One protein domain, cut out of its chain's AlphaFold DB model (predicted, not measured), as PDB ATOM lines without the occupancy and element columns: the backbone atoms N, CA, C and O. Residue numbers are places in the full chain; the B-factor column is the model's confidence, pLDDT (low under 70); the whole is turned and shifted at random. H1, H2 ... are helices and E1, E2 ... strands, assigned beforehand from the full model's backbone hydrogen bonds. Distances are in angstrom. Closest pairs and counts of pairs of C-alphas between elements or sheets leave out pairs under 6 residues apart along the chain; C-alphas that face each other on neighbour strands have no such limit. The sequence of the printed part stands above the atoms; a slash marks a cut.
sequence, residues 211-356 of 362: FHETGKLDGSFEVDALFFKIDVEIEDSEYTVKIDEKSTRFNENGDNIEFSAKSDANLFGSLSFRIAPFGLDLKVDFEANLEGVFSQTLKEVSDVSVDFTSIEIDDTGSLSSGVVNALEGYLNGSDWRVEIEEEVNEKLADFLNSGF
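AT A GLANCE: This is residues 211 to 356 of the 362 residues of an uncharacterized protein of Pseudobacteriovorax antillogorgiicola (UniProt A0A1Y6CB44). Look for one long, twisted sheet of eight strands that curls round helix H2, with the short helix H1 near one end, beside E2 and E8. The turns of two hairpins, E2 with E3 and E4 with E5, lie at opposite ends of the longest axis. The printed part has 146 residues, with eight named strands, E1 to E8, followed by two named helices, H1 and H2; the class is mixed, helices and strands. The sheet is branched, and its neighbour pairs are antiparallel. The whole is only just compact, close to loose, with a radius of gyration of the C-alphas of 17.2 A, and it spans 55 by 27 by 25 A.

IN THESE COORDINATES: Find C-alpha 211 at (2.854, -3.419, -35.868), where E1 begins; it runs to residue 214. E2 is residues 219 to 225, 18.5 A long. E3, residues 228 to 243, is 39.0 A from first to last C-alpha and bends by 73 degrees at residue 236. Two short strands follow, E4 at residues 248 to 253 and E5 at residues 256 to 261. E6, residues 267 to 275, is 25.3 A long. Find C-alpha 280 at (-11.119, -19.951, -46.960); from there E7 runs 42.7 A to residue 295, bending by 62 degrees at residue 289. E8, residues 300 to 314, is 35.1 A long and bends by 75 degrees at residue 303. H1 holds residues 321 to 331 and is 14.8 A long. H2, residues 335 to 354, is 28.2 A long and ends at C-alpha 354, (-0.111, 3.403, -27.062).

HOW THE PARTS SIT: Begin at E3, which has three neighbours. E1 and E2 lie on one side of it, and E6 lies on the other side. Look at N 211 and O 241, 2.8 A apart, for E1 and E3. For the hairpin E2 and E3, N 223 and O 230 are 2.8 A apart. Between E3 and E6, N 238 and O 272 are 2.8 A apart. E6, E7 and E8 form a meander, each strand the antiparallel neighbour of the one before; look at N 271 and O 284, 2.8 A, and at N 289 and O 307, 2.8 A. The pairing of E7 is staggered: E6 lies beside its residues 280 to 290 and E5 beside residues 289 to 295, both on one side, with E8 on the other side. N 257 and O 294 of E5 and E7 are 2.8 A apart. In the hairpin E4 and E5, N 249 and O 260 are 2.8 A apart. The sheet curls round H2, which is on it; the closest C-alphas of E8 and H2 are those of Glu 300 and Asn 353, 5.6 A apart. H2 and E7 are near each other. H1 is on the sheet at a height over the sheet of 4.5 A, over none of its strands, and on the opposite face from H2. The closest C-alphas of E2 and H1 are those of Val 223 and Tyr 330, 7.8 A apart. H1 and H2 are close but not clearly touching, with C-alphas 331 and 337 7.0 A apart, at a steep tilt of 62 degrees, the same way. In H1 and H2 every O i to N i+4 pair is within hydrogen-bond range.

THE WHOLE: The two C-alphas farthest apart are those of Phe 227 and Gly 254, 56.0 A. The printed part has no cut, and no link is long; E8 to H1, with 6 residues between them, is short and the others are tight. The mean pLDDT of the printed part is 70.3; look with care at the 74 residues under 70, among them residues 219 to 232 and 313 to 341.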
ATOM      1  N   PHE A 211       4.072  -3.175 -36.624       65.62
ATOM      2  CA  PHE A 211       2.854  -3.419 -35.868       65.62
ATOM      3  C   PHE A 211       2.289  -4.783 -36.248       65.62
ATOM      4  O   PHE A 211       2.244  -5.103 -37.434       65.62
ATOM      5  N   HIS A 212       1.886  -5.577 -35.259       67.06
ATOM      6  CA  HIS A 212       1.213  -6.855 -35.461       67.06
ATOM      7  C   HIS A 212       0.086  -6.994 -34.435       67.06
ATOM      8  O   HIS A 212       0.328  -6.822 -33.241       67.06
ATOM      9  N   GLU A 213      -1.122  -7.294 -34.899       65.62
ATOM     10  CA  GLU A 213      -2.324  -7.481 -34.085       65.62
ATOM     11  C   GLU A 213      -3.080  -8.730 -34.515       65.62
ATOM     12  O   GLU A 213      -3.066  -9.100 -35.688       65.62
ATOM     13  N   THR A 214      -3.781  -9.339 -33.559       70.25
ATOM     14  CA  THR A 214      -4.600 -10.543 -33.771       70.25
ATOM     15  C   THR A 214      -6.046 -10.283 -33.342       70.25
ATOM     16  O   THR A 214      -6.282  -9.551 -32.377       70.25
ATOM     17  N   GLY A 215      -7.009 -10.877 -34.050       56.28
ATOM     18  CA  GLY A 215      -8.421 -10.982 -33.670       56.28
ATOM     19  C   GLY A 215      -9.224  -9.681 -33.685       56.28
ATOM     20  O   GLY A 215     -10.158  -9.550 -32.895       56.28
ATOM     21  N   LYS A 216      -8.859  -8.694 -34.516       60.81
ATOM     22  CA  LYS A 216      -9.547  -7.385 -34.546       60.81
ATOM     23  C   LYS A 216     -10.659  -7.277 -35.594       60.81
ATOM     24  O   LYS A 216     -11.680  -6.683 -35.280       60.81
ATOM     25  N   LEU A 217     -10.514  -7.929 -36.751       61.53
ATOM     26  CA  LEU A 217     -11.562  -7.996 -37.783       61.53
ATOM     27  C   LEU A 217     -12.480  -9.213 -37.635       61.53
ATOM     28  O   LEU A 217     -13.335  -9.444 -38.490       61.53
ATOM     29  N   ASP A 218     -12.304  -9.999 -36.572       70.12
ATOM     30  CA  ASP A 218     -13.149 -11.153 -36.295       70.12
ATOM     31  C   ASP A 218     -14.581 -10.680 -36.046       70.12
ATOM     32  O   ASP A 218     -14.858  -9.881 -35.146       70.12
ATOM     33  N   GLY A 219     -15.512 -11.163 -36.857       66.75
ATOM     34  CA  GLY A 219     -16.872 -10.658 -36.852       66.75
ATOM     35  C   GLY A 219     -17.678 -11.123 -38.050       66.75
ATOM     36  O   GLY A 219     -17.163 -11.704 -39.000       66.75
ATOM     37  N   SER A 220     -18.978 -10.866 -37.998       64.44
ATOM     38  CA  SER A 220     -19.907 -11.197 -39.075       64.44
ATOM     39  C   SER A 220     -20.440  -9.923 -39.712       64.44
ATOM     40  O   SER A 220     -21.015  -9.090 -39.005       64.44
ATOM     41  N   PHE A 221     -20.329  -9.801 -41.028       64.81
ATOM     42  CA  PHE A 221     -20.927  -8.706 -41.787       64.81
ATOM     43  C   PHE A 221     -21.687  -9.226 -43.001       64.81
ATOM     44  O   PHE A 221     -21.414 -10.299 -43.537       64.81
ATOM     45  N   GLU A 222     -22.685  -8.456 -43.414       58.19
ATOM     46  CA  GLU A 222     -23.589  -8.828 -44.491       58.19
ATOM     47  C   GLU A 222     -23.163  -8.126 -45.782       58.19
ATOM     48  O   GLU A 222     -23.166  -6.900 -45.881       58.19
ATOM     49  N   VAL A 223     -22.797  -8.914 -46.785       57.03
ATOM     50  CA  VAL A 223     -22.373  -8.439 -48.097       57.03
ATOM     51  C   VAL A 223     -23.539  -8.496 -49.072       57.03
ATOM     52  O   VAL A 223     -24.058  -9.573 -49.381       57.03
ATOM     53  N   ASP A 224     -23.920  -7.341 -49.615       51.78
ATOM     54  CA  ASP A 224     -24.886  -7.260 -50.707       51.78
ATOM     55  C   ASP A 224     -24.237  -7.731 -52.022       51.78
ATOM     56  O   ASP A 224     -23.520  -6.993 -52.701       51.78
ATOM     57  N   ALA A 225     -24.513  -8.972 -52.427       50.69
ATOM     58  CA  ALA A 225     -24.258  -9.432 -53.786       50.69
ATOM     59  C   ALA A 225     -25.465  -9.105 -54.681       50.69
ATOM     60  O   ALA A 225     -26.608  -9.080 -54.225       50.69
ATOM     61  N   LEU A 226     -25.223  -8.912 -55.986       46.53
ATOM     62  CA  LEU A 226     -26.193  -8.465 -57.010       46.53
ATOM     63  C   LEU A 226     -27.623  -9.047 -56.911       46.53
ATOM     64  O   LEU A 226     -28.563  -8.406 -57.381       46.53
ATOM     65  N   PHE A 227     -27.802 -10.245 -56.342       46.78
ATOM     66  CA  PHE A 227     -29.109 -10.891 -56.181       46.78
ATOM     67  C   PHE A 227     -29.366 -11.527 -54.802       46.78
ATOM     68  O   PHE A 227     -30.421 -12.137 -54.623       46.78
ATOM     69  N   PHE A 228     -28.437 -11.445 -53.846       46.91
ATOM     70  CA  PHE A 228     -28.583 -12.043 -52.514       46.91
ATOM     71  C   PHE A 228     -27.598 -11.431 -51.519       46.91
ATOM     72  O   PHE A 228     -26.545 -10.941 -51.904       46.91
ATOM     73  N   LYS A 229     -27.947 -11.504 -50.239       54.50
ATOM     74  CA  LYS A 229     -27.073 -11.137 -49.128       54.50
ATOM     75  C   LYS A 229     -26.230 -12.341 -48.715       54.50
ATOM     76  O   LYS A 229     -26.743 -13.463 -48.685       54.50
ATOM     77  N   ILE A 230     -24.945 -12.118 -48.470       56.34
ATOM     78  CA  ILE A 230     -23.994 -13.128 -48.003       56.34
ATOM     79  C   ILE A 230     -23.535 -12.712 -46.615       56.34
ATOM     80  O   ILE A 230     -22.899 -11.673 -46.481       56.34
ATOM     81  N   ASP A 231     -23.806 -13.535 -45.608       61.47
ATOM     82  CA  ASP A 231     -23.163 -13.378 -44.307       61.47
ATOM     83  C   ASP A 231     -21.715 -13.860 -44.436       61.47
ATOM     84  O   ASP A 231     -21.457 -15.034 -44.717       61.47
ATOM     85  N   VAL A 232     -20.773 -12.935 -44.296       62.16
ATOM     86  CA  VAL A 232     -19.341 -13.203 -44.252       62.16
ATOM     87  C   VAL A 232     -18.934 -13.161 -42.790       62.16
ATOM     88  O   VAL A 232     -19.015 -12.122 -42.145       62.16
ATOM     89  N   GLU A 233     -18.534 -14.312 -42.263       72.44
ATOM     90  CA  GLU A 233     -17.928 -14.420 -40.940       72.44
ATOM     91  C   GLU A 233     -16.415 -14.502 -41.122       72.44
ATOM     92  O   GLU A 233     -15.919 -15.407 -41.800       72.44
ATOM     93  N   ILE A 234     -15.722 -13.504 -40.578       69.88
ATOM     94  CA  ILE A 234     -14.273 -13.432 -40.475       69.88
ATOM     95  C   ILE A 234     -13.847 -14.014 -39.127       69.88
ATOM     96  O   ILE A 234     -14.367 -13.623 -38.083       69.88
ATOM     97  N   GLU A 235     -12.878 -14.920 -39.165       78.44
ATOM     98  CA  GLU A 235     -12.213 -15.499 -37.999       78.44
ATOM     99  C   GLU A 235     -10.690 -15.432 -38.176       78.44
ATOM    100  O   GLU A 235     -10.191 -15.353 -39.305       78.44
ATOM    101  N   ASP A 236      -9.955 -15.523 -37.066       78.00
ATOM    102  CA  ASP A 236      -8.495 -15.651 -37.039       78.00
ATOM    103  C   ASP A 236      -7.779 -14.513 -37.796       78.00
ATOM    104  O   ASP A 236      -6.776 -14.725 -38.484       78.00
ATOM    105  N   SER A 237      -8.314 -13.290 -37.711       70.62
ATOM    106  CA  SER A 237      -7.728 -12.141 -38.392       70.62
ATOM    107  C   SER A 237      -6.371 -11.762 -37.796       70.62
ATOM    108  O   SER A 237      -6.224 -11.569 -36.589       70.62
ATOM    109  N   GLU A 238      -5.365 -11.603 -38.648       77.31
ATOM    110  CA  GLU A 238      -4.053 -11.077 -38.284       77.31
ATOM    111  C   GLU A 238      -3.726  -9.876 -39.158       77.31
ATOM    112  O   GLU A 238      -3.855  -9.907 -40.382       77.31
ATOM    113  N   TYR A 239      -3.262  -8.807 -38.528       72.12
ATOM    114  CA  TYR A 239      -2.950  -7.557 -39.195       72.12
ATOM    115  C   TYR A 239      -1.507  -7.173 -38.918       72.12
ATOM    116  O   TYR A 239      -1.093  -7.098 -37.764       72.12
ATOM    117  N   THR A 240      -0.731  -6.929 -39.974       74.12
ATOM    118  CA  THR A 240       0.672  -6.519 -39.868       74.12
ATOM    119  C   THR A 240       0.924  -5.260 -40.678       74.12
ATOM    120  O   THR A 240       0.539  -5.196 -41.840       74.12
ATOM    121  N   VAL A 241       1.614  -4.277 -40.096       74.25
ATOM    122  CA  VAL A 241       1.918  -2.996 -40.752       74.25
ATOM    123  C   VAL A 241       3.340  -2.565 -40.502       74.25
ATOM    124  O   VAL A 241       3.893  -2.747 -39.417       74.25
ATOM    125  N   LYS A 242       3.914  -1.918 -41.506       81.25
ATOM    126  CA  LYS A 242       5.224  -1.304 -41.454       81.25
ATOM    127  C   LYS A 242       5.203   0.062 -42.123       81.25
ATOM    128  O   LYS A 242       4.655   0.230 -43.209       81.25
ATOM    129  N   ILE A 243       5.872   1.018 -41.492       80.75
ATOM    130  CA  ILE A 243       6.053   2.367 -42.030       80.75
ATOM    131  C   ILE A 243       7.412   2.447 -42.736       80.75
ATOM    132  O   ILE A 243       8.433   2.002 -42.205       80.75
ATOM    133  N   ASP A 244       7.444   3.009 -43.945       83.06
ATOM    134  CA  ASP A 244       8.683   3.269 -44.679       83.06
ATOM    135  C   ASP A 244       9.206   4.681 -44.390       83.06
ATOM    136  O   ASP A 244       8.736   5.689 -44.927       83.06
ATOM    137  N   GLU A 245      10.248   4.758 -43.563       77.81
ATOM    138  CA  GLU A 245      10.933   6.012 -43.228       77.81
ATOM    139  C   GLU A 245      11.483   6.728 -44.469       77.81
ATOM    140  O   GLU A 245      11.465   7.962 -44.533       77.81
ATOM    141  N   LYS A 246      11.920   5.985 -45.495       81.44
ATOM    142  CA  LYS A 246      12.499   6.594 -46.699       81.44
ATOM    143  C   LYS A 246      11.446   7.327 -47.507       81.44
ATOM    144  O   LYS A 246      11.757   8.390 -48.054       81.44
ATOM    145  N   SER A 247      10.227   6.811 -47.514       83.38
ATOM    146  CA  SER A 247       9.064   7.411 -48.166       83.38
ATOM    147  C   SER A 247       8.336   8.411 -47.258       83.38
ATOM    148  O   SER A 247       7.510   9.177 -47.740       83.38
ATOM    149  N   THR A 248       8.717   8.513 -45.978       83.38
ATOM    150  CA  THR A 248       8.132   9.459 -45.014       83.38
ATOM    151  C   THR A 248       8.913  10.774 -44.923       83.38
ATOM    152  O   THR A 248      10.143  10.831 -44.778       83.38
ATOM    153  N   ARG A 249       8.188  11.888 -44.997       87.12
ATOM    154  CA  ARG A 249       8.661  13.241 -44.711       87.12
ATOM    155  C   ARG A 249       8.338  13.582 -43.262       87.12
ATOM    156  O   ARG A 249       7.251  13.285 -42.800       87.12
ATOM    157  N   PHE A 250       9.268  14.257 -42.590       83.88
ATOM    158  CA  PHE A 250       9.052  14.814 -41.256       83.88
ATOM    159  C   PHE A 250       9.309  16.311 -41.305       83.88
ATOM    160  O   PHE A 250      10.342  16.732 -41.843       83.88
ATOM    161  N   ASN A 251       8.378  17.089 -40.771       83.56
ATOM    162  CA  ASN A 251       8.453  18.537 -40.698       83.56
ATOM    163  C   ASN A 251       8.279  18.974 -39.241       83.56
ATOM    164  O   ASN A 251       7.268  18.677 -38.613       83.56
ATOM    165  N   GLU A 252       9.289  19.649 -38.696       79.06
ATOM    166  CA  GLU A 252       9.256  20.156 -37.323       79.06
ATOM    167  C   GLU A 252       8.724  21.592 -37.331       79.06
ATOM    168  O   GLU A 252       9.272  22.461 -38.016       79.06
ATOM    169  N   ASN A 253       7.672  21.851 -36.555       79.06
ATOM    170  CA  ASN A 253       7.078  23.174 -36.404       79.06
ATOM    171  C   ASN A 253       6.773  23.453 -34.927       79.06
ATOM    172  O   ASN A 253       5.726  23.070 -34.402       79.06
ATOM    173  N   GLY A 254       7.711  24.115 -34.246       76.19
ATOM    174  CA  GLY A 254       7.623  24.337 -32.802       76.19
ATOM    175  C   GLY A 254       7.648  23.011 -32.040       76.19
ATOM    176  O   GLY A 254       8.582  22.229 -32.204       76.19
ATOM    177  N   ASP A 255       6.607  22.764 -31.245       69.81
ATOM    178  CA  ASP A 255       6.448  21.527 -30.471       69.81
ATOM    179  C   ASP A 255       5.836  20.380 -31.291       69.81
ATOM    180  O   ASP A 255       5.664  19.286 -30.765       69.81
ATOM    181  N   ASN A 256       5.497  20.590 -32.564       76.00
ATOM    182  CA  ASN A 256       4.838  19.576 -33.383       76.00
ATOM    183  C   ASN A 256       5.795  18.959 -34.403       76.00
ATOM    184  O   ASN A 256       6.665  19.633 -34.966       76.00
ATOM    185  N   ILE A 257       5.609  17.665 -34.654       78.38
ATOM    186  CA  ILE A 257       6.277  16.917 -35.717       78.38
ATOM    187  C   ILE A 257       5.193  16.363 -36.628       78.38
ATOM    188  O   ILE A 257       4.506  15.405 -36.286       78.38
ATOM    189  N   GLU A 258       5.054  16.977 -37.791       85.12
ATOM    190  CA  GLU A 258       4.184  16.483 -38.852       85.12
ATOM    191  C   GLU A 258       4.924  15.368 -39.598       85.12
ATOM    192  O   GLU A 258       6.096  15.537 -39.964       85.12
ATOM    193  N   PHE A 259       4.251  14.246 -39.838       85.50
ATOM    194  CA  PHE A 259       4.735  13.185 -40.714       85.50
ATOM    195  C   PHE A 259       3.748  12.950 -41.854       85.50
ATOM    196  O   PHE A 259       2.539  13.003 -41.661       85.50
ATOM    197  N   SER A 260       4.271  12.727 -43.057       88.75
ATOM    198  CA  SER A 260       3.459  12.496 -44.255       88.75
ATOM    199  C   SER A 260       4.229  11.700 -45.305       88.75
ATOM    200  O   SER A 260       5.461  11.602 -45.242       88.75
ATOM    201  N   ALA A 261       3.541  11.194 -46.326       84.94
ATOM    202  CA  ALA A 261       4.198  10.643 -47.507       84.94
ATOM    203  C   ALA A 261       5.001  11.731 -48.261       84.94
ATOM    204  O   ALA A 261       4.619  12.905 -48.312       84.94
ATOM    205  N   LYS A 262       6.158  11.370 -48.837       82.81
ATOM    206  CA  LYS A 262       6.965  12.264 -49.695       82.81
ATOM    207  C   LYS A 262       6.419  12.344 -51.117       82.81
ATOM    208  O   LYS A 262       6.342  13.437 -51.676       82.81
ATOM    209  N   SER A 263       6.165  11.181 -51.708       79.88
ATOM    210  CA  SER A 263       5.785  11.007 -53.115       79.88
ATOM    211  C   SER A 263       5.048   9.695 -53.352       79.88
ATOM    212  O   SER A 263       4.121   9.673 -54.153       79.88
ATOM    213  N   ASP A 264       5.459   8.641 -52.650       85.00
ATOM    214  CA  ASP A 264       4.912   7.290 -52.738       85.00
ATOM    215  C   ASP A 264       4.370   6.858 -51.368       85.00
ATOM    216  O   ASP A 264       4.701   7.487 -50.352       85.00
ATOM    217  N   ALA A 265       3.578   5.782 -51.356       85.44
ATOM    218  CA  ALA A 265       3.033   5.184 -50.142       85.44
ATOM    219  C   ALA A 265       4.132   4.966 -49.093       85.44
ATOM    220  O   ALA A 265       5.231   4.489 -49.388       85.44
ATOM    221  N   ASN A 266       3.840   5.345 -47.853       86.81
ATOM    222  CA  ASN A 266       4.754   5.211 -46.723       86.81
ATOM    223  C   ASN A 266       4.238   4.239 -45.658       86.81
ATOM    224  O   ASN A 266       4.912   4.047 -44.646       86.81
ATOM    225  N   LEU A 267       3.087   3.613 -45.891       84.50
ATOM    226  CA  LEU A 267       2.517   2.554 -45.077       84.50
ATOM    227  C   LEU A 267       2.335   1.305 -45.935       84.50
ATOM    228  O   LEU A 267       1.742   1.368 -47.007       84.50
ATOM    229  N   PHE A 268       2.817   0.174 -45.439       86.81
ATOM    230  CA  PHE A 268       2.684  -1.125 -46.086       86.81
ATOM    231  C   PHE A 268       2.141  -2.105 -45.071       86.81
ATOM    232  O   PHE A 268       2.657  -2.171 -43.952       86.81
ATOM    233  N   GLY A 269       1.152  -2.895 -45.446       79.88
ATOM    234  CA  GLY A 269       0.645  -3.905 -44.544       79.88
ATOM    235  C   GLY A 269       0.051  -5.100 -45.245       79.88
ATOM    236  O   GLY A 269      -0.114  -5.133 -46.460       79.88
ATOM    237  N   SER A 270      -0.232  -6.098 -44.427       80.50
ATOM    238  CA  SER A 270      -0.923  -7.305 -44.820       80.50
ATOM    239  C   SER A 270      -1.976  -7.618 -43.781       80.50
ATOM    240  O   SER A 270      -1.688  -7.638 -42.581       80.50
ATOM    241  N   LEU A 271      -3.169  -7.909 -44.255       75.25
ATOM    242  CA  LEU A 271      -4.263  -8.424 -43.467       75.25
ATOM    243  C   LEU A 271      -4.512  -9.869 -43.902       75.25
ATOM    244  O   LEU A 271      -4.711 -10.116 -45.086       75.25
ATOM    245  N   SER A 272      -4.521 -10.817 -42.977       77.25
ATOM    246  CA  SER A 272      -4.949 -12.191 -43.247       77.25
ATOM    247  C   SER A 272      -6.139 -12.553 -42.385       77.25
ATOM    248  O   SER A 272      -6.210 -12.117 -41.247       77.25
ATOM    249  N   PHE A 273      -7.075 -13.327 -42.920       74.75
ATOM    250  CA  PHE A 273      -8.244 -13.781 -42.176       74.75
ATOM    251  C   PHE A 273      -8.906 -14.976 -42.844       74.75
ATOM    252  O   PHE A 273      -8.731 -15.220 -44.042       74.75
ATOM    253  N   ARG A 274      -9.731 -15.682 -42.076       75.50
ATOM    254  CA  ARG A 274     -10.525 -16.800 -42.553       75.50
ATOM    255  C   ARG A 274     -11.974 -16.402 -42.785       75.50
ATOM    256  O   ARG A 274     -12.616 -15.882 -41.887       75.50
ATOM    257  N   ILE A 275     -12.528 -16.715 -43.954       70.44
ATOM    258  CA  ILE A 275     -13.967 -16.624 -44.216       70.44
ATOM    259  C   ILE A 275     -14.626 -17.963 -43.871       70.44
ATOM    260  O   ILE A 275     -14.628 -18.901 -44.681       70.44
ATOM    261  N   ALA A 276     -15.198 -18.057 -42.671       68.69
ATOM    262  CA  ALA A 276     -15.711 -19.298 -42.089       68.69
ATOM    263  C   ALA A 276     -16.779 -20.017 -42.945       68.69
ATOM    264  O   ALA A 276     -16.640 -21.229 -43.153       68.69
ATOM    265  N   PRO A 277     -17.777 -19.333 -43.554       67.38
ATOM    266  CA  PRO A 277     -18.815 -19.988 -44.357       67.38
ATOM    267  C   PRO A 277     -18.270 -20.709 -45.595       67.38
ATOM    268  O   PRO A 277     -18.905 -21.626 -46.118       67.38
ATOM    269  N   PHE A 278     -17.088 -20.304 -46.059       66.31
ATOM    270  CA  PHE A 278     -16.417 -20.890 -47.214       66.31
ATOM    271  C   PHE A 278     -15.178 -21.711 -46.828       66.31
ATOM    272  O   PHE A 278     -14.659 -22.448 -47.664       66.31
ATOM    273  N   GLY A 279     -14.731 -21.624 -45.570       67.81
ATOM    274  CA  GLY A 279     -13.527 -22.278 -45.066       67.81
ATOM    275  C   GLY A 279     -12.251 -21.805 -45.764       67.81
ATOM    276  O   GLY A 279     -11.369 -22.630 -45.992       67.81
ATOM    277  N   LEU A 280     -12.187 -20.525 -46.138       69.69
ATOM    278  CA  LEU A 280     -11.119 -19.951 -46.960       69.69
ATOM    279  C   LEU A 280     -10.222 -19.036 -46.149       69.69
ATOM    280  O   LEU A 280     -10.747 -18.189 -45.440       69.69
ATOM    281  N   ASP A 281      -8.918 -19.127 -46.364       73.62
ATOM    282  CA  ASP A 281      -7.958 -18.168 -45.826       73.62
ATOM    283  C   ASP A 281      -7.618 -17.153 -46.922       73.62
ATOM    284  O   ASP A 281      -7.207 -17.527 -48.026       73.62
ATOM    285  N   LEU A 282      -7.819 -15.871 -46.630       71.38
ATOM    286  CA  LEU A 282      -7.470 -14.765 -47.509       71.38
ATOM    287  C   LEU A 282      -6.323 -13.969 -46.918       71.38
ATOM    288  O   LEU A 282      -6.237 -13.781 -45.706       71.38
ATOM    289  N   LYS A 283      -5.476 -13.455 -47.808       77.88
ATOM    290  CA  LYS A 283      -4.478 -12.446 -47.489       77.88
ATOM    291  C   LYS A 283      -4.670 -11.251 -48.410       77.88
ATOM    292  O   LYS A 283      -4.814 -11.403 -49.619       77.88
ATOM    293  N   VAL A 284      -4.685 -10.072 -47.816       74.50
ATOM    294  CA  VAL A 284      -4.853  -8.785 -48.470       74.50
ATOM    295  C   VAL A 284      -3.624  -7.950 -48.147       74.50
ATOM    296  O   VAL A 284      -3.449  -7.511 -47.013       74.50
ATOM    297  N   ASP A 285      -2.758  -7.759 -49.132       81.62
ATOM    298  CA  ASP A 285      -1.637  -6.831 -49.032       81.62
ATOM    299  C   ASP A 285      -2.113  -5.437 -49.449       81.62
ATOM    300  O   ASP A 285      -2.901  -5.289 -50.384       81.62
ATOM    301  N   PHE A 286      -1.664  -4.400 -48.750       79.44
ATOM    302  CA  PHE A 286      -2.048  -3.030 -49.059       79.44
ATOM    303  C   PHE A 286      -0.897  -2.043 -48.902       79.44
ATOM    304  O   PHE A 286       0.031  -2.230 -48.108       79.44
ATOM    305  N   GLU A 287      -1.017  -0.947 -49.641       86.31
ATOM    306  CA  GLU A 287      -0.170   0.232 -49.526       86.31
ATOM    307  C   GLU A 287      -1.050   1.446 -49.240       86.31
ATOM    308  O   GLU A 287      -2.152   1.562 -49.785       86.31
ATOM    309  N   ALA A 288      -0.568   2.360 -48.402       82.06
ATOM    310  CA  ALA A 288      -1.288   3.580 -48.073       82.06
ATOM    311  C   ALA A 288      -0.357   4.768 -47.792       82.06
ATOM    312  O   ALA A 288       0.820   4.617 -47.444       82.06
ATOM    313  N   ASN A 289      -0.914   5.970 -47.916       87.19
ATOM    314  CA  ASN A 289      -0.321   7.197 -47.410       87.19
ATOM    315  C   ASN A 289      -0.784   7.404 -45.971       87.19
ATOM    316  O   ASN A 289      -1.965   7.616 -45.715       87.19
ATOM    317  N   LEU A 290       0.159   7.340 -45.043       84.94
ATOM    318  CA  LEU A 290      -0.011   7.670 -43.642       84.94
ATOM    319  C   LEU A 290       0.467   9.105 -43.392       84.94
ATOM    320  O   LEU A 290       1.637   9.441 -43.632       84.94
ATOM    321  N   GLU A 291      -0.425   9.915 -42.835       87.50
ATOM    322  CA  GLU A 291      -0.166  11.277 -42.377       87.50
ATOM    323  C   GLU A 291      -0.603  11.453 -40.920       87.50
ATOM    324  O   GLU A 291      -1.481  10.740 -40.438       87.50
ATOM    325  N   GLY A 292       0.022  12.389 -40.209       86.25
ATOM    326  CA  GLY A 292      -0.386  12.744 -38.855       86.25
ATOM    327  C   GLY A 292       0.506  13.793 -38.205       86.25
ATOM    328  O   GLY A 292       1.542  14.203 -38.744       86.25
ATOM    329  N   VAL A 293       0.092  14.238 -37.022       82.25
ATOM    330  CA  VAL A 293       0.797  15.254 -36.242       82.25
ATOM    331  C   VAL A 293       1.114  14.698 -34.871       82.25
ATOM    332  O   VAL A 293       0.226  14.373 -34.096       82.25
ATOM    333  N   PHE A 294       2.395  14.623 -34.535       77.06
ATOM    334  CA  PHE A 294       2.810  14.294 -33.183       77.06
ATOM    335  C   PHE A 294       3.089  15.567 -32.381       77.06
ATOM    336  O   PHE A 294       3.957  16.365 -32.750       77.06
ATOM    337  N   SER A 295       2.407  15.732 -31.248       71.25
ATOM    338  CA  SER A 295       2.698  16.795 -30.291       71.25
ATOM    339  C   SER A 295       3.787  16.357 -29.317       71.25
ATOM    340  O   SER A 295       3.592  15.484 -28.473       71.25
ATOM    341  N   GLN A 296       4.936  17.030 -29.343       63.84
ATOM    342  CA  GLN A 296       5.997  16.807 -28.363       63.84
ATOM    343  C   GLN A 296       5.606  17.232 -26.952       63.84
ATOM    344  O   GLN A 296       6.203  16.724 -26.003       63.84
ATOM    345  N   THR A 297       4.642  18.134 -26.805       62.16
ATOM    346  CA  THR A 297       4.183  18.604 -25.496       62.16
ATOM    347  C   THR A 297       3.122  17.673 -24.923       62.16
ATOM    348  O   THR A 297       3.242  17.273 -23.767       62.16
ATOM    349  N   LEU A 298       2.132  17.287 -25.734       57.88
ATOM    350  CA  LEU A 298       1.035  16.412 -25.306       57.88
ATOM    351  C   LEU A 298       1.396  14.924 -25.368       57.88
ATOM    352  O   LEU A 298       0.733  14.113 -24.737       57.88
ATOM    353  N   LYS A 299       2.494  14.580 -26.053       56.50
ATOM    354  CA  LYS A 299       2.962  13.201 -26.250       56.50
ATOM    355  C   LYS A 299       1.899  12.316 -26.889       56.50
ATOM    356  O   LYS A 299       1.751  11.161 -26.526       56.50
ATOM    357  N   GLU A 300       1.210  12.862 -27.874       64.44
ATOM    358  CA  GLU A 300       0.148  12.176 -28.594       64.44
ATOM    359  C   GLU A 300       0.297  12.428 -30.091       64.44
ATOM    360  O   GLU A 300       0.830  13.459 -30.521       64.44
ATOM    361  N   VAL A 301      -0.170  11.468 -30.875       67.06
ATOM    362  CA  VAL A 301      -0.424  11.621 -32.296       67.06
ATOM    363  C   VAL A 301      -1.887  12.013 -32.478       67.06
ATOM    364  O   VAL A 301      -2.797  11.268 -32.108       67.06
ATOM    365  N   SER A 302      -2.098  13.179 -33.078       74.44
ATOM    366  CA  SER A 302      -3.386  13.656 -33.565       74.44
ATOM    367  C   SER A 302      -3.446  13.587 -35.089       74.44
ATOM    368  O   SER A 302      -2.426  13.438 -35.768       74.44
ATOM    369  N   ASP A 303      -4.663  13.718 -35.620       78.88
ATOM    370  CA  ASP A 303      -4.919  13.893 -37.054       78.88
ATOM    371  C   ASP A 303      -4.324  12.774 -37.927       78.88
ATOM    372  O   ASP A 303      -3.841  13.026 -39.030       78.88
ATOM    373  N   VAL A 304      -4.341  11.535 -37.419       78.50
ATOM    374  CA  VAL A 304      -3.908  10.359 -38.180       78.50
ATOM    375  C   VAL A 304      -4.867  10.134 -39.337       78.50
ATOM    376  O   VAL A 304      -6.075  10.019 -39.137       78.50
ATOM    377  N   SER A 305      -4.309  10.051 -40.538       81.19
ATOM    378  CA  SER A 305      -5.040   9.731 -41.754       81.19
ATOM    379  C   SER A 305      -4.277   8.676 -42.540       81.19
ATOM    380  O   SER A 305      -3.083   8.831 -42.798       81.19
ATOM    381  N   VAL A 306      -4.982   7.630 -42.950       77.94
ATOM    382  CA  VAL A 306      -4.519   6.552 -43.823       77.94
ATOM    383  C   VAL A 306      -5.367   6.584 -45.085       77.94
ATOM    384  O   VAL A 306      -6.585   6.457 -45.018       77.94
ATOM    385  N   ASP A 307      -4.707   6.766 -46.223       81.50
ATOM    386  CA  ASP A 307      -5.318   6.789 -47.554       81.50
ATOM    387  C   ASP A 307      -4.753   5.639 -48.397       81.50
ATOM    388  O   ASP A 307      -3.566   5.645 -48.741       81.50
ATOM    389  N   PHE A 308      -5.570   4.624 -48.690       75.81
ATOM    390  CA  PHE A 308      -5.124   3.409 -49.375       75.81
ATOM    391  C   PHE A 308      -4.852   3.671 -50.855       75.81
ATOM    392  O   PHE A 308      -5.737   4.014 -51.640       75.81
ATOM    393  N   THR A 309      -3.616   3.420 -51.273       77.12
ATOM    394  CA  THR A 309      -3.179   3.589 -52.660       77.12
ATOM    395  C   THR A 309      -3.333   2.312 -53.474       77.12
ATOM    396  O   THR A 309      -3.591   2.378 -54.678       77.12
ATOM    397  N   SER A 310      -3.180   1.144 -52.846       77.62
ATOM    398  CA  SER A 310      -3.324  -0.153 -53.507       77.62
ATOM    399  C   SER A 310      -3.765  -1.238 -52.523       77.62
ATOM    400  O   SER A 310      -3.473  -1.172 -51.330       77.62
ATOM    401  N   ILE A 311      -4.512  -2.216 -53.038       69.56
ATOM    402  CA  ILE A 311      -4.978  -3.405 -52.319       69.56
ATOM    403  C   ILE A 311      -4.845  -4.584 -53.288       69.56
ATOM    404  O   ILE A 311      -5.399  -4.536 -54.389       69.56
ATOM    405  N   GLU A 312      -4.118  -5.624 -52.892       74.00
ATOM    406  CA  GLU A 312      -3.902  -6.853 -53.654       74.00
ATOM    407  C   GLU A 312      -4.353  -8.059 -52.826       74.00
ATOM    408  O   GLU A 312      -4.025  -8.178 -51.648       74.00
ATOM    409  N   ILE A 313      -5.130  -8.952 -53.440       69.56
ATOM    410  CA  ILE A 313      -5.629 -10.167 -52.791       69.56
ATOM    411  C   ILE A 313      -4.771 -11.336 -53.264       69.56
ATOM    412  O   ILE A 313      -4.745 -11.643 -54.456       69.56
ATOM    413  N   ASP A 314      -4.107 -12.007 -52.328       69.38
ATOM    414  CA  ASP A 314      -3.379 -13.243 -52.597       69.38
ATOM    415  C   ASP A 314      -4.314 -14.440 -52.354       69.38
ATOM    416  O   ASP A 314      -4.640 -14.793 -51.215       69.38
ATOM    417  N   ASP A 315      -4.797 -15.044 -53.444       62.56
ATOM    418  CA  ASP A 315      -5.561 -16.291 -53.407       62.56
ATOM    419  C   ASP A 315      -4.592 -17.476 -53.387       62.56
ATOM    420  O   ASP A 315      -3.964 -17.826 -54.391       62.56
ATOM    421  N   THR A 316      -4.520 -18.155 -52.243       56.66
ATOM    422  CA  THR A 316      -3.659 -19.330 -52.047       56.66
ATOM    423  C   THR A 316      -4.134 -20.593 -52.791       56.66
ATOM    424  O   THR A 316      -3.549 -21.669 -52.636       56.66
ATOM    425  N   GLY A 317      -5.117 -20.480 -53.695       53.50
ATOM    426  CA  GLY A 317      -5.245 -21.372 -54.851       53.50
ATOM    427  C   GLY A 317      -6.412 -22.354 -54.806       53.50
ATOM    428  O   GLY A 317      -6.314 -23.444 -55.378       53.50
ATOM    429  N   SER A 318      -7.521 -21.997 -54.156       57.53
ATOM    430  CA  SER A 318      -8.700 -22.877 -54.055       57.53
ATOM    431  C   SER A 318     -10.010 -22.269 -54.560       57.53
ATOM    432  O   SER A 318     -11.011 -22.984 -54.677       57.53
ATOM    433  N   LEU A 319     -10.022 -20.987 -54.931       59.50
ATOM    434  CA  LEU A 319     -11.238 -20.320 -55.372       59.50
ATOM    435  C   LEU A 319     -11.505 -20.514 -56.865       59.50
ATOM    436  O   LEU A 319     -10.629 -20.447 -57.727       59.50
ATOM    437  N   SER A 320     -12.779 -20.718 -57.204       62.75
ATOM    438  CA  SER A 320     -13.205 -20.536 -58.591       62.75
ATOM    439  C   SER A 320     -13.058 -19.059 -58.961       62.75
ATOM    440  O   SER A 320     -13.422 -18.192 -58.165       62.75
ATOM    441  N   SER A 321     -12.618 -18.766 -60.184       62.72
ATOM    442  CA  SER A 321     -12.452 -17.390 -60.674       62.72
ATOM    443  C   SER A 321     -13.705 -16.520 -60.522       62.72
ATOM    444  O   SER A 321     -13.600 -15.309 -60.397       62.72
ATOM    445  N   GLY A 322     -14.904 -17.114 -60.481       60.38
ATOM    446  CA  GLY A 322     -16.147 -16.384 -60.221       60.38
ATOM    447  C   GLY A 322     -16.287 -15.857 -58.787       60.38
ATOM    448  O   GLY A 322     -16.865 -14.792 -58.604       60.38
ATOM    449  N   VAL A 323     -15.757 -16.571 -57.791       62.50
ATOM    450  CA  VAL A 323     -15.776 -16.145 -56.379       62.50
ATOM    451  C   VAL A 323     -14.679 -15.118 -56.121       62.50
ATOM    452  O   VAL A 323     -14.963 -14.109 -55.487       62.50
ATOM    453  N   VAL A 324     -13.486 -15.312 -56.700       64.75
ATOM    454  CA  VAL A 324     -12.408 -14.304 -56.675       64.75
ATOM    455  C   VAL A 324     -12.902 -12.992 -57.273       64.75
ATOM    456  O   VAL A 324     -12.872 -11.977 -56.599       64.75
ATOM    457  N   ASN A 325     -13.491 -13.019 -58.473       65.00
ATOM    458  CA  ASN A 325     -14.001 -11.807 -59.120       65.00
ATOM    459  C   ASN A 325     -15.155 -11.140 -58.344       65.00
ATOM    460  O   ASN A 325     -15.338  -9.927 -58.435       65.00
ATOM    461  N   ALA A 326     -15.977 -11.914 -57.625       64.06
ATOM    462  CA  ALA A 326     -17.063 -11.372 -56.806       64.06
ATOM    463  C   ALA A 326     -16.531 -10.714 -55.524       64.06
ATOM    464  O   ALA A 326     -16.979  -9.624 -55.178       64.06
ATOM    465  N   LEU A 327     -15.554 -11.349 -54.870       64.94
ATOM    466  CA  LEU A 327     -14.846 -10.790 -53.723       64.94
ATOM    467  C   LEU A 327     -14.031  -9.567 -54.137       64.94
ATOM    468  O   LEU A 327     -14.191  -8.530 -53.525       64.94
ATOM    469  N   GLU A 328     -13.261  -9.616 -55.223       64.81
ATOM    470  CA  GLU A 328     -12.581  -8.448 -55.799       64.81
ATOM    471  C   GLU A 328     -13.565  -7.327 -56.147       64.81
ATOM    472  O   GLU A 328     -13.271  -6.156 -55.935       64.81
ATOM    473  N   GLY A 329     -14.741  -7.653 -56.686       65.12
ATOM    474  CA  GLY A 329     -15.779  -6.670 -56.995       65.12
ATOM    475  C   GLY A 329     -16.333  -5.984 -55.747       65.12
ATOM    476  O   GLY A 329     -16.450  -4.760 -55.730       65.12
ATOM    477  N   TYR A 330     -16.626  -6.756 -54.697       63.41
ATOM    478  CA  TYR A 330     -17.027  -6.231 -53.391       63.41
ATOM    479  C   TYR A 330     -15.903  -5.402 -52.767       63.41
ATOM    480  O   TYR A 330     -16.116  -4.255 -52.381       63.41
ATOM    481  N   LEU A 331     -14.680  -5.933 -52.808       60.25
ATOM    482  CA  LEU A 331     -13.489  -5.295 -52.278       60.25
ATOM    483  C   LEU A 331     -13.115  -4.017 -53.091       60.25
ATOM    484  O   LEU A 331     -12.523  -3.048 -52.629       60.25
ATOM    485  N   ASN A 332     -13.568  -3.878 -54.325       61.22
ATOM    486  CA  ASN A 332     -13.401  -2.633 -55.081       61.22
ATOM    487  C   ASN A 332     -14.615  -1.687 -54.972       61.22
ATOM    488  O   ASN A 332     -14.563  -0.572 -55.487       61.22
ATOM    489  N   GLY A 333     -15.684  -2.098 -54.276       60.69
ATOM    490  CA  GLY A 333     -17.008  -1.465 -54.228       60.69
ATOM    491  C   GLY A 333     -17.222  -0.334 -53.210       60.69
ATOM    492  O   GLY A 333     -18.359   0.054 -52.983       60.69
ATOM    493  N   SER A 334     -16.160   0.238 -52.644       56.00
ATOM    494  CA  SER A 334     -16.130   1.397 -51.722       56.00
ATOM    495  C   SER A 334     -16.574   1.208 -50.261       56.00
ATOM    496  O   SER A 334     -15.836   1.681 -49.407       56.00
ATOM    497  N   ASP A 335     -17.658   0.501 -49.929       61.75
ATOM    498  CA  ASP A 335     -18.193   0.565 -48.546       61.75
ATOM    499  C   ASP A 335     -17.288  -0.112 -47.494       61.75
ATOM    500  O   ASP A 335     -16.905   0.509 -46.508       61.75
ATOM    501  N   TRP A 336     -16.829  -1.339 -47.744       59.91
ATOM    502  CA  TRP A 336     -15.904  -2.038 -46.837       59.91
ATOM    503  C   TRP A 336     -14.505  -1.378 -46.777       59.91
ATOM    504  O   TRP A 336     -13.797  -1.547 -45.791       59.91
ATOM    505  N   ARG A 337     -14.076  -0.640 -47.824       62.34
ATOM    506  CA  ARG A 337     -12.780   0.070 -47.814       62.34
ATOM    507  C   ARG A 337     -12.806   1.167 -46.779       62.34
ATOM    508  O   ARG A 337     -11.848   1.289 -46.039       62.34
ATOM    509  N   VAL A 338     -13.908   1.913 -46.733       68.31
ATOM    510  CA  VAL A 338     -14.121   2.969 -45.744       68.31
ATOM    511  C   VAL A 338     -14.145   2.372 -44.337       68.31
ATOM    512  O   VAL A 338     -13.507   2.913 -43.446       68.31
ATOM    513  N   GLU A 339     -14.804   1.228 -44.140       66.75
ATOM    514  CA  GLU A 339     -14.839   0.557 -42.831       66.75
ATOM    515  C   GLU A 339     -13.454   0.056 -42.392       66.75
ATOM    516  O   GLU A 339     -13.030   0.317 -41.267       66.75
ATOM    517  N   ILE A 340     -12.700  -0.596 -43.288       65.75
ATOM    518  CA  ILE A 340     -11.320  -1.007 -42.995       65.75
ATOM    519  C   ILE A 340     -10.413   0.207 -42.816       65.75
ATOM    520  O   ILE A 340      -9.545   0.179 -41.954       65.75
ATOM    521  N   GLU A 341     -10.598   1.278 -43.583       67.88
ATOM    522  CA  GLU A 341      -9.878   2.539 -43.419       67.88
ATOM    523  C   GLU A 341     -10.111   3.143 -42.041       67.88
ATOM    524  O   GLU A 341      -9.147   3.488 -41.365       67.88
ATOM    525  N   GLU A 342     -11.363   3.264 -41.607       71.81
ATOM    526  CA  GLU A 342     -11.723   3.784 -40.289       71.81
ATOM    527  C   GLU A 342     -11.115   2.932 -39.174       71.81
ATOM    528  O   GLU A 342     -10.491   3.472 -38.257       71.81
ATOM    529  N   GLU A 343     -11.210   1.608 -39.282       68.88
ATOM    530  CA  GLU A 343     -10.655   0.710 -38.276       68.88
ATOM    531  C   GLU A 343      -9.123   0.733 -38.263       68.88
ATOM    532  O   GLU A 343      -8.507   0.851 -37.203       68.88
ATOM    533  N   VAL A 344      -8.483   0.681 -39.431       67.75
ATOM    534  CA  VAL A 344      -7.027   0.781 -39.569       67.75
ATOM    535  C   VAL A 344      -6.532   2.115 -39.021       67.75
ATOM    536  O   VAL A 344      -5.544   2.128 -38.288       67.75
ATOM    537  N   ASN A 345      -7.231   3.215 -39.306       70.12
ATOM    538  CA  ASN A 345      -6.937   4.537 -38.761       70.12
ATOM    539  C   ASN A 345      -7.041   4.558 -37.237       70.12
ATOM    540  O   ASN A 345      -6.102   5.006 -36.580       70.12
ATOM    541  N   GLU A 346      -8.138   4.048 -36.670       72.56
ATOM    542  CA  GLU A 346      -8.330   3.964 -35.220       72.56
ATOM    543  C   GLU A 346      -7.218   3.131 -34.579       72.56
ATOM    544  O   GLU A 346      -6.577   3.582 -33.634       72.56
ATOM    545  N   LYS A 347      -6.915   1.942 -35.117       70.06
ATOM    546  CA  LYS A 347      -5.902   1.049 -34.539       70.06
ATOM    547  C   LYS A 347      -4.485   1.562 -34.712       70.06
ATOM    548  O   LYS A 347      -3.682   1.358 -33.808       70.06
ATOM    549  N   LEU A 348      -4.155   2.222 -35.820       67.62
ATOM    550  CA  LEU A 348      -2.864   2.890 -35.973       67.62
ATOM    551  C   LEU A 348      -2.766   4.097 -35.054       67.62
ATOM    552  O   LEU A 348      -1.728   4.262 -34.427       67.62
ATOM    553  N   ALA A 349      -3.814   4.908 -34.920       68.94
ATOM    554  CA  ALA A 349      -3.826   6.016 -33.975       68.94
ATOM    555  C   ALA A 349      -3.653   5.509 -32.540       68.94
ATOM    556  O   ALA A 349      -2.759   5.974 -31.841       68.94
ATOM    557  N   ASP A 350      -4.421   4.499 -32.135       66.50
ATOM    558  CA  ASP A 350      -4.294   3.824 -30.844       66.50
ATOM    559  C   ASP A 350      -2.920   3.197 -30.668       66.50
ATOM    560  O   ASP A 350      -2.356   3.291 -29.591       66.50
ATOM    561  N   PHE A 351      -2.351   2.565 -31.692       63.34
ATOM    562  CA  PHE A 351      -1.026   1.964 -31.616       63.34
ATOM    563  C   PHE A 351       0.052   3.026 -31.429       63.34
ATOM    564  O   PHE A 351       0.865   2.929 -30.507       63.34
ATOM    565  N   LEU A 352       0.032   4.050 -32.279       64.12
ATOM    566  CA  LEU A 352       0.954   5.168 -32.213       64.12
ATOM    567  C   LEU A 352       0.836   5.834 -30.845       64.12
ATOM    568  O   LEU A 352       1.849   5.950 -30.172       64.12
ATOM    569  N   ASN A 353      -0.379   6.125 -30.376       60.84
ATOM    570  CA  ASN A 353      -0.648   6.676 -29.048       60.84
ATOM    571  C   ASN A 353      -0.314   5.708 -27.909       60.84
ATOM    572  O   ASN A 353       0.190   6.135 -26.885       60.84
ATOM    573  N   SER A 354      -0.489   4.400 -28.070       51.62
ATOM    574  CA  SER A 354      -0.111   3.403 -27.062       51.62
ATOM    575  C   SER A 354       1.402   3.291 -26.915       51.62
ATOM    576  O   SER A 354       1.881   2.900 -25.851       51.62
ATOM    577  N   GLY A 355       2.164   3.686 -27.942       42.28
ATOM    578  CA  GLY A 355       3.603   3.915 -27.858       42.28
ATOM    579  C   GLY A 355       3.982   5.088 -26.943       42.28
ATOM    580  O   GLY A 355       5.145   5.184 -26.543       42.28
ATOM    581  N   PHE A 356       3.020   5.936 -26.564       44.72
ATOM    582  CA  PHE A 356       3.203   7.139 -25.756       44.72
ATOM    583  C   PHE A 356       2.235   7.159 -24.556       44.72
ATOM    584  O   PHE A 356       1.062   7.490 -24.668       44.72
TER     585      PHE A 356